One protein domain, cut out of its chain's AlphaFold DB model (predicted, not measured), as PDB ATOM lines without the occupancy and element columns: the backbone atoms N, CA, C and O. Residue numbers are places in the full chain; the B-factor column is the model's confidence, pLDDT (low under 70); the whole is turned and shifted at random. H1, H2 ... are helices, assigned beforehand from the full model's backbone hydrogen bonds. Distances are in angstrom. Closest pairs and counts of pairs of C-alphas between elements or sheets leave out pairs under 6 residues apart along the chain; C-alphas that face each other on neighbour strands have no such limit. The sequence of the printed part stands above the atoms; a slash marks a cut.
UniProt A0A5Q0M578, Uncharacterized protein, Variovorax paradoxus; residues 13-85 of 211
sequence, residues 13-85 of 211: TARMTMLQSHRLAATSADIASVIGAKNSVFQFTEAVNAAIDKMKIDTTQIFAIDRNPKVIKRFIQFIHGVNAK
ATOM      1  N   THR A  13      -8.245  24.191  34.727       93.81
ATOM      2  CA  THR A  13      -7.575  24.889  35.830       93.81
ATOM      3  C   THR A  13      -6.580  23.986  36.552       93.81
ATOM      4  O   THR A  13      -5.438  24.384  36.739       93.81
ATOM      5  N   ALA A  14      -6.956  22.748  36.891       93.38
ATOM      6  CA  ALA A  14      -6.064  21.834  37.601       93.38
ATOM      7  C   ALA A  14      -4.808  21.491  36.781       93.38
ATOM      8  O   ALA A  14      -3.695  21.514  37.308       93.38
ATOM      9  N   ARG A  15      -4.956  21.205  35.479       94.12
ATOM     10  CA  ARG A  15      -3.806  20.937  34.599       94.12
ATOM     11  C   ARG A  15      -2.968  22.191  34.347       94.12
ATOM     12  O   ARG A  15      -1.744  22.096  34.309       94.12
ATOM     13  N   MET A  16      -3.599  23.359  34.241       95.19
ATOM     14  CA  MET A  16      -2.894  24.632  34.121       95.19
ATOM     15  C   MET A  16      -2.069  24.933  35.378       95.19
ATOM     16  O   MET A  16      -0.897  25.278  35.261       95.19
ATOM     17  N   THR A  17      -2.614  24.699  36.575       94.75
ATOM     18  CA  THR A  17      -1.867  24.824  37.835       94.75
ATOM     19  C   THR A  17      -0.671  23.872  37.877       94.75
ATOM     20  O   THR A  17       0.408  24.281  38.300       94.75
ATOM     21  N   MET A  18      -0.810  22.628  37.397       94.56
ATOM     22  CA  MET A  18       0.325  21.695  37.295       94.56
ATOM     23  C   MET A  18       1.425  22.229  36.368       94.56
ATOM     24  O   MET A  18       2.601  22.182  36.724       94.56
ATOM     25  N   LEU A  19       1.053  22.771  35.204       95.12
ATOM     26  CA  LEU A  19       1.997  23.374  34.257       95.12
ATOM     27  C   LEU A  19       2.686  24.612  34.849       95.12
ATOM     28  O   LEU A  19       3.901  24.745  34.744       95.12
ATOM     29  N   GLN A  20       1.935  25.488  35.515       95.31
ATOM     30  CA  GLN A  20       2.463  26.675  36.200       95.31
ATOM     31  C   GLN A  20       3.384  26.316  37.369       95.31
ATOM     32  O   GLN A  20       4.354  27.023  37.623       95.31
ATOM     33  N   SER A  21       3.119  25.192  38.035       95.25
ATOM     34  CA  SER A  21       3.941  24.668  39.132       95.25
ATOM     35  C   SER A  21       5.134  23.838  38.648       95.25
ATOM     36  O   SER A  21       5.885  23.308  39.465       95.25
ATOM     37  N   HIS A  22       5.315  23.684  37.334       97.19
ATOM     38  CA  HIS A  22       6.433  22.941  36.769       97.19
ATOM     39  C   HIS A  22       7.771  23.533  37.237       97.19
ATOM     40  O   HIS A  22       7.952  24.751  37.231       97.19
ATOM     41  N   ARG A  23       8.762  22.689  37.564       96.62
ATOM     42  CA  ARG A  23      10.054  23.128  38.144       96.62
ATOM     43  C   ARG A  23      10.771  24.185  37.297       96.62
ATOM     44  O   ARG A  23      11.511  25.011  37.815       96.62
ATOM     45  N   LEU A  24      10.578  24.125  35.981       95.94
ATOM     46  CA  LEU A  24      11.190  25.033  35.004       95.94
ATOM     47  C   LEU A  24      10.209  26.078  34.443       95.94
ATOM     48  O   LEU A  24      10.493  26.656  33.397       95.94
ATOM     49  N   ALA A  25       9.055  26.308  35.078       93.62
ATOM     50  CA  ALA A  25       8.038  27.232  34.566       93.62
ATOM     51  C   ALA A  25       8.564  28.666  34.390       93.62
ATOM     52  O   ALA A  25       8.248  29.310  33.395       93.62
ATOM     53  N   ALA A  26       9.419  29.132  35.305       92.00
ATOM     54  CA  ALA A  26       9.994  30.477  35.256       92.00
ATOM     55  C   ALA A  26      11.136  30.642  34.235       92.00
ATOM     56  O   ALA A  26      11.438  31.762  33.837       92.00
ATOM     57  N   THR A  27      11.801  29.555  33.828       94.25
ATOM     58  CA  THR A  27      13.071  29.626  33.074       94.25
ATOM     59  C   THR A  27      13.023  28.952  31.706       94.25
ATOM     60  O   THR A  27      13.888  29.195  30.866       94.25
ATOM     61  N   SER A  28      12.032  28.100  31.445       95.00
ATOM     62  CA  SER A  28      11.922  27.377  30.182       95.00
ATOM     63  C   SER A  28      11.019  28.109  29.195       95.00
ATOM     64  O   SER A  28       9.805  28.171  29.384       95.00
ATOM     65  N   ALA A  29      11.591  28.545  28.069       94.06
ATOM     66  CA  ALA A  29      10.823  29.072  26.938       94.06
ATOM     67  C   ALA A  29       9.786  28.063  26.401       94.06
ATOM     68  O   ALA A  29       8.719  28.453  25.933       94.06
ATOM     69  N   ASP A  30      10.067  26.757  26.502       94.69
ATOM     70  CA  ASP A  30       9.128  25.707  26.103       94.69
ATOM     71  C   ASP A  30       7.896  25.669  27.028       94.69
ATOM     72  O   ASP A  30       6.776  25.647  26.522       94.69
ATOM     73  N   ILE A  31       8.062  25.738  28.359       95.69
ATOM     74  CA  ILE A  31       6.915  25.842  29.285       95.69
ATOM     75  C   ILE A  31       6.196  27.185  29.122       95.69
ATOM     76  O   ILE A  31       4.967  27.217  29.084       95.69
ATOM     77  N   ALA A  32       6.935  28.283  28.956       94.38
ATOM     78  CA  ALA A  32       6.337  29.594  28.717       94.38
ATOM     79  C   ALA A  32       5.446  29.593  27.460       94.38
ATOM     80  O   ALA A  32       4.342  30.132  27.488       94.38
ATOM     81  N   SER A  33       5.868  28.909  26.385       94.81
ATOM     82  CA  SER A  33       5.056  28.750  25.169       94.81
ATOM     83  C   SER A  33       3.776  27.938  25.393       94.81
ATOM     84  O   SER A  33       2.765  28.180  24.743       94.81
ATOM     85  N   VAL A  34       3.804  27.013  26.353       95.56
ATOM     86  CA  VAL A  34       2.655  26.192  26.730       95.56
ATOM     87  C   VAL A  34       1.651  26.977  27.574       95.56
ATOM     88  O   VAL A  34       0.450  26.852  27.367       95.56
ATOM     89  N   ILE A  35       2.116  27.803  28.508       94.25
ATOM     90  CA  ILE A  35       1.239  28.495  29.466       94.25
ATOM     91  C   ILE A  35       0.768  29.856  28.939       94.25
ATOM     92  O   ILE A  35      -0.360  30.263  29.211       94.25
ATOM     93  N   GLY A  36       1.621  30.578  28.208       79.44
ATOM     94  CA  GLY A  36       1.461  32.020  27.993       79.44
ATOM     95  C   GLY A  36       1.444  32.504  26.543       79.44
ATOM     96  O   GLY A  36       1.112  33.666  26.313       79.44
ATOM     97  N   ALA A  37       1.776  31.670  25.550       73.50
ATOM     98  CA  ALA A  37       1.788  32.119  24.157       73.50
ATOM     99  C   ALA A  37       0.368  32.155  23.577       73.50
ATOM    100  O   ALA A  37      -0.168  31.127  23.171       73.50
ATOM    101  N   LYS A  38      -0.243  33.344  23.529       73.50
ATOM    102  CA  LYS A  38      -1.557  33.534  22.897       73.50
ATOM    103  C   LYS A  38      -1.496  33.139  21.419       73.50
ATOM    104  O   LYS A  38      -0.575  33.547  20.716       73.50
ATOM    105  N   ASN A  39      -2.494  32.386  20.959       73.25
ATOM    106  CA  ASN A  39      -2.651  31.954  19.562       73.25
ATOM    107  C   ASN A  39      -1.489  31.091  19.037       73.25
ATOM    108  O   ASN A  39      -1.186  31.104  17.846       73.25
ATOM    109  N   SER A  40      -0.829  30.336  19.920       86.94
ATOM    110  CA  SER A  40       0.226  29.403  19.533       86.94
ATOM    111  C   SER A  40      -0.280  27.965  19.489       86.94
ATOM    112  O   SER A  40      -1.013  27.520  20.368       86.94
ATOM    113  N   VAL A  41       0.230  27.194  18.530       89.44
ATOM    114  CA  VAL A  41       0.027  25.736  18.410       89.44
ATOM    115  C   VAL A  41       0.630  24.953  19.580       89.44
ATOM    116  O   VAL A  41       0.410  23.756  19.724       89.44
ATOM    117  N   PHE A  42       1.416  25.626  20.418       93.81
ATOM    118  CA  PHE A  42       2.018  25.067  21.622       93.81
ATOM    119  C   PHE A  42       1.213  25.371  22.886       93.81
ATOM    120  O   PHE A  42       1.481  24.762  23.917       93.81
ATOM    121  N   GLN A  43       0.242  26.286  22.821       94.94
ATOM    122  CA  GLN A  43      -0.495  26.760  23.986       94.94
ATOM    123  C   GLN A  43      -1.425  25.677  24.536       94.94
ATOM    124  O   GLN A  43      -2.196  25.072  23.794       94.94
ATOM    125  N   PHE A  44      -1.430  25.470  25.848       95.31
ATOM    126  CA  PHE A  44      -2.447  24.661  26.505       95.31
ATOM    127  C   PHE A  44      -3.742  25.470  26.646       95.31
ATOM    128  O   PHE A  44      -3.797  26.452  27.385       95.31
ATOM    129  N   THR A  45      -4.783  25.062  25.922       93.81
ATOM    130  CA  THR A  45      -6.093  25.729  25.903       93.81
ATOM    131  C   THR A  45      -7.184  24.825  26.474       93.81
ATOM    132  O   THR A  45      -7.006  23.610  26.594       93.81
ATOM    133  N   GLU A  46      -8.351  25.395  26.780       93.25
ATOM    134  CA  GLU A  46      -9.528  24.615  27.184       93.25
ATOM    135  C   GLU A  46      -9.936  23.588  26.122       93.25
ATOM    136  O   GLU A  46     -10.298  22.465  26.465       93.25
ATOM    137  N   ALA A  47      -9.800  23.924  24.835       92.12
ATOM    138  CA  ALA A  47     -10.074  23.000  23.738       92.12
ATOM    139  C   ALA A  47      -9.118  21.793  23.744       92.12
ATOM    140  O   ALA A  47      -9.560  20.659  23.566       92.12
ATOM    141  N   VAL A  48      -7.823  22.010  24.013       94.06
ATOM    142  CA  VAL A  48      -6.845  20.918  24.180       94.06
ATOM    143  C   VAL A  48      -7.195  20.064  25.393       94.06
ATOM    144  O   VAL A  48      -7.166  18.836  25.310       94.06
ATOM    145  N   ASN A  49      -7.561  20.691  26.513       94.75
ATOM    146  CA  ASN A  49      -7.999  19.977  27.708       94.75
ATOM    147  C   ASN A  49      -9.227  19.099  27.425       94.75
ATOM    148  O   ASN A  49      -9.216  17.906  27.721       94.75
ATOM    149  N   ALA A  50     -10.255  19.670  26.797       93.62
ATOM    150  CA  ALA A  50     -11.470  18.961  26.419       93.62
ATOM    151  C   ALA A  50     -11.177  17.798  25.459       93.62
ATOM    152  O   ALA A  50     -11.767  16.728  25.595       93.62
ATOM    153  N   ALA A  51     -10.234  17.968  24.527       93.81
ATOM    154  CA  ALA A  51      -9.795  16.900  23.635       93.81
ATOM    155  C   ALA A  51      -9.114  15.753  24.404       93.81
ATOM    156  O   ALA A  51      -9.439  14.587  24.179       93.81
ATOM    157  N   ILE A  52      -8.217  16.067  25.346       93.94
ATOM    158  CA  ILE A  52      -7.563  15.079  26.224       93.94
ATOM    159  C   ILE A  52      -8.604  14.291  27.030       93.94
ATOM    160  O   ILE A  52      -8.517  13.062  27.097       93.94
ATOM    161  N   ASP A  53      -9.594  14.980  27.602       93.00
ATOM    162  CA  ASP A  53     -10.650  14.359  28.408       93.00
ATOM    163  C   ASP A  53     -11.589  13.503  27.553       93.00
ATOM    164  O   ASP A  53     -11.877  12.360  27.911       93.00
ATOM    165  N   LYS A  54     -11.983  13.997  26.372       91.38
ATOM    166  CA  LYS A  54     -12.770  13.239  25.389       91.38
ATOM    167  C   LYS A  54     -12.055  11.954  24.968       91.38
ATOM    168  O   LYS A  54     -12.692  10.911  24.854       91.38
ATOM    169  N   MET A  55     -10.737  12.019  24.768       90.94
ATOM    170  CA  MET A  55      -9.903  10.862  24.424       90.94
ATOM    171  C   MET A  55      -9.527   9.990  25.635       90.94
ATOM    172  O   MET A  55      -8.950   8.923  25.447       90.94
ATOM    173  N   LYS A  56      -9.840  10.402  26.872       90.06
ATOM    174  CA  LYS A  56      -9.512   9.678  28.119       90.06
ATOM    175  C   LYS A  56      -8.015   9.348  28.271       90.06
ATOM    176  O   LYS A  56      -7.636   8.303  28.818       90.06
ATOM    177  N   ILE A  57      -7.147  10.239  27.789       89.81
ATOM    178  CA  ILE A  57      -5.688  10.062  27.839       89.81
ATOM    179  C   ILE A  57      -5.195  10.302  29.271       89.81
ATOM    180  O   ILE A  57      -5.532  11.313  29.890       89.81
ATOM    181  N   ASP A  58      -4.363   9.394  29.799       88.56
ATOM    182  CA  ASP A  58      -3.671   9.672  31.063       88.56
ATOM    183  C   ASP A  58      -2.513  10.631  30.805       88.56
ATOM    184  O   ASP A  58      -1.576  10.326  30.071       88.56
ATOM    185  N   THR A  59      -2.596  11.809  31.408       90.56
ATOM    186  CA  THR A  59      -1.597  12.868  31.261       90.56
ATOM    187  C   THR A  59      -0.776  13.073  32.529       90.56
ATOM    188  O   THR A  59       0.015  14.009  32.595       90.56
ATOM    189  N   THR A  60      -0.909  12.196  33.529       90.00
ATOM    190  CA  THR A  60      -0.215  12.318  34.818       90.00
ATOM    191  C   THR A  60       1.299  12.372  34.642       90.00
ATOM    192  O   THR A  60       1.942  13.267  35.181       90.00
ATOM    193  N   GLN A  61       1.865  11.476  33.830       90.75
ATOM    194  CA  GLN A  61       3.305  11.474  33.556       90.75
ATOM    195  C   GLN A  61       3.729  12.592  32.591       90.75
ATOM    196  O   GLN A  61       4.883  13.016  32.604       90.75
ATOM    197  N   ILE A  62       2.808  13.082  31.754       94.25
ATOM    198  CA  ILE A  62       3.079  14.184  30.824       94.25
ATOM    199  C   ILE A  62       3.200  15.506  31.583       94.25
ATOM    200  O   ILE A  62       4.162  16.232  31.373       94.25
ATOM    201  N   PHE A  63       2.266  15.810  32.483       94.12
ATOM    202  CA  PHE A  63       2.248  17.063  33.247       94.12
ATOM    203  C   PHE A  63       2.981  16.971  34.595       94.12
ATOM    204  O   PHE A  63       2.744  17.787  35.483       94.12
ATOM    205  N   ALA A  64       3.863  15.983  34.766       92.56
ATOM    206  CA  ALA A  64       4.698  15.864  35.957       92.56
ATOM    207  C   ALA A  64       5.650  17.068  36.108       92.56
ATOM    208  O   ALA A  64       6.124  17.633  35.122       92.56
ATOM    209  N   ILE A  65       5.945  17.445  37.356       93.06
ATOM    210  CA  ILE A  65       6.690  18.665  37.719       93.06
ATOM    211  C   ILE A  65       8.119  18.731  37.157       93.06
ATOM    212  O   ILE A  65       8.661  19.815  36.937       93.06
ATOM    213  N   ASP A  66       8.747  17.578  36.962       91.06
ATOM    214  CA  ASP A  66      10.128  17.400  36.523       91.06
ATOM    215  C   ASP A  66      10.228  16.995  35.049       91.06
ATOM    216  O   ASP A  66      11.325  16.707  34.550       91.06
ATOM    217  N   ARG A  67       9.096  16.977  34.337       92.62
ATOM    218  CA  ARG A  67       9.062  16.498  32.967       92.62
ATOM    219  C   ARG A  67       9.890  17.390  32.047       92.62
ATOM    220  O   ARG A  67      10.045  18.588  32.241       92.62
ATOM    221  N   ASN A  68      10.446  16.809  30.984       93.56
ATOM    222  CA  ASN A  68      11.124  17.609  29.971       93.56
ATOM    223  C   ASN A  68      10.109  18.547  29.274       93.56
ATOM    224  O   ASN A  68       9.201  18.042  28.602       93.56
ATOM    225  N   PRO A  69      10.290  19.881  29.339       94.94
ATOM    226  CA  PRO A  69       9.387  20.850  28.716       94.94
ATOM    227  C   PRO A  69       9.122  20.616  27.229       94.94
ATOM    228  O   PRO A  69       8.009  20.807  26.745       94.94
ATOM    229  N   LYS A  70      10.132  20.140  26.491       93.50
ATOM    230  CA  LYS A  70      10.005  19.871  25.053       93.50
ATOM    231  C   LYS A  70       9.056  18.714  24.769       93.50
ATOM    232  O   LYS A  70       8.416  18.715  23.724       93.50
ATOM    233  N   VAL A  71       8.954  17.746  25.679       93.62
ATOM    234  CA  VAL A  71       8.007  16.628  25.561       93.62
ATOM    235  C   VAL A  71       6.582  17.127  25.783       93.62
ATOM    236  O   VAL A  71       5.713  16.817  24.974       93.62
ATOM    237  N   ILE A  72       6.358  17.950  26.816       95.62
ATOM    238  CA  ILE A  72       5.053  18.582  27.083       95.62
ATOM    239  C   ILE A  72       4.603  19.393  25.864       95.62
ATOM    240  O   ILE A  72       3.502  19.197  25.353       95.62
ATOM    241  N   LYS A  73       5.489  20.255  25.350       94.31
ATOM    242  CA  LYS A  73       5.213  21.100  24.188       94.31
ATOM    243  C   LYS A  73       4.817  20.290  22.951       94.31
ATOM    244  O   LYS A  73       3.859  20.640  22.268       94.31
ATOM    245  N   ARG A  74       5.536  19.196  22.667       93.06
ATOM    246  CA  ARG A  74       5.251  18.326  21.513       93.06
ATOM    247  C   ARG A  74       3.962  17.535  21.679       93.06
ATOM    248  O   ARG A  74       3.221  17.412  20.712       93.06
ATOM    249  N   PHE A  75       3.657  17.077  22.891       95.75
ATOM    250  CA  PHE A  75       2.364  16.466  23.185       95.75
ATOM    251  C   PHE A  75       1.209  17.440  22.908       95.75
ATOM    252  O   PHE A  75       0.266  17.082  22.212       95.75
ATOM    253  N   ILE A  76       1.302  18.686  23.383       95.56
ATOM    254  CA  ILE A  76       0.247  19.691  23.177       95.56
ATOM    255  C   ILE A  76       0.085  20.044  21.699       95.56
ATOM    256  O   ILE A  76      -1.040  20.046  21.205       95.56
ATOM    257  N   GLN A  77       1.191  20.266  20.983       94.06
ATOM    258  CA  GLN A  77       1.163  20.482  19.534       94.06
ATOM    259  C   GLN A  77       0.451  19.333  18.808       94.06
ATOM    260  O   GLN A  77      -0.376  19.566  17.929       94.06
ATOM    261  N   PHE A  78       0.746  18.092  19.196       95.06
ATOM    262  CA  PHE A  78       0.135  16.914  18.596       95.06
ATOM    263  C   PHE A  78      -1.378  16.856  18.852       95.06
ATOM    264  O   PHE A  78      -2.145  16.617  17.921       95.06
ATOM    265  N   ILE A  79      -1.828  17.135  20.083       95.31
ATOM    266  CA  ILE A  79      -3.262  17.195  20.406       95.31
ATOM    267  C   ILE A  79      -3.959  18.306  19.614       95.31
ATOM    268  O   ILE A  79      -5.048  18.070  19.097       95.31
ATOM    269  N   HIS A  80      -3.342  19.484  19.474       92.81
ATOM    270  CA  HIS A  80      -3.865  20.559  18.624       92.81
ATOM    271  C   HIS A  80      -4.052  20.102  17.182       92.81
ATOM    272  O   HIS A  80      -5.155  20.215  16.650       92.81
ATOM    273  N   GLY A  81      -2.996  19.554  16.572       91.94
ATOM    274  CA  GLY A  81      -3.020  19.100  15.183       91.94
ATOM    275  C   GLY A  81      -4.114  18.062  14.932       91.94
ATOM    276  O   GLY A  81      -4.921  18.234  14.019       91.94
ATOM    277  N   VAL A  82      -4.206  17.042  15.791       92.88
ATOM    278  CA  VAL A  82      -5.209  15.970  15.670       92.88
ATOM    279  C   VAL A  82      -6.629  16.479  15.936       92.88
ATOM    280  O   VAL A  82      -7.546  16.165  15.182       92.88
ATOM    281  N   ASN A  83      -6.838  17.277  16.988       90.25
ATOM    282  CA  ASN A  83      -8.175  17.744  17.362       90.25
ATOM    283  C   ASN A  83      -8.742  18.761  16.363       90.25
ATOM    284  O   ASN A  83      -9.919  18.696  16.019       90.25
ATOM    285  N   ALA A  84      -7.912  19.693  15.894       88.75
ATOM    286  CA  ALA A  84      -8.323  20.736  14.957       88.75
ATOM    287  C   ALA A  84      -8.229  20.302  13.484       88.75
ATOM    288  O   ALA A  84      -8.552  21.102  12.609       88.75
ATOM    289  N   LYS A  85      -7.758  19.074  13.199       88.50
ATOM    290  CA  LYS A  85      -7.370  18.619  11.847       88.50
ATOM    291  C   LYS A  85      -6.453  19.623  11.144       88.50
ATOM    292  O   LYS A  85      -6.583  19.906   9.958       88.50
TER     293      LYS A  85
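Overview. This is residues 13 to 85 of the 211 residues of an uncharacterized protein of Variovorax paradoxus (UniProt A0A5Q0M578). What is the shape of this model? The long helix H4 makes one side of a compact body; H2 packs on its first half at a slant, and H3 stands across its second half. H1 folds back along H2 as a helical hairpin, apart from H4, and the long link of residues 55 to 68 returns from H3 to H4. What is it made of? The printed part has 73 residues with four named helices, in the order H1, H2, H3, H4, and no named strand; the class is all helix. How large is it? It is compact, with a radius of gyration of the C-alphas of 11.1 A, and its C-alphas span 31 by 24 by 20 A.

Along the chain. Where is the longest helix? H4 is residues 69 to 84, 22.4 A from first to last C-alpha, from C-alpha 69 at (9.387, 20.850, 28.716) to C-alpha 84 at (-8.323, 20.736, 14.957). Where are the others? H2 is residues 29 to 35, 9.9 A, and H3 is residues 46 to 54, 12.0 A. H1 is residues 13 to 20, 10.2 A, and its C-alpha 13 is at (-7.575, 24.889, 35.830).

Arrangement. What touches H4? H2 touches residues 69 to 76 of H4 alone, the closest C-alphas being those of Asp 30 and Pro 69, 5.5 A apart; they run the same way at a steep tilt of 45 degrees. H3 touches residues 76 to 83 of H4 alone, about perpendicular at 81 degrees, with the closest C-alphas, those of Val 48 and His 80, 6.3 A apart. Where does H1 sit? H1 and H2 touch and form a helical hairpin, opposite ways at a shallow tilt of 13 degrees; their closest C-alphas, those of Leu 19 and Ile 35, are 7.1 A apart. H1 and H4 are apart, H2 and H3 are apart, and H1 and H3 are near each other, with 5 pairs of C-alphas within 10 A. How do the helices pack, and how are their backbones? The helix packing is only just mostly crossed, with 1 of the 3 touching pairs at a shallow tilt. In H1, H2, H3 and H4 every O i to N i+4 pair is within hydrogen-bond range.

Size, cuts and confidence. How far does it reach? The two C-alphas farthest apart in the domain, those of Arg 23 and Lys 85, are 31.9 A apart, and the outline is rounded. Which links are long? The link from H3 to H4, 14 residues, is long, while those from H1 to H2 and from H2 to H3 are short; residues 53 to 58, of which 53 and 54 belong to H3, stand free. Is anything cut or of low confidence? The printed part has no cut from residue 13 to 85. Its mean pLDDT is 92.3, and no printed residue is under 70.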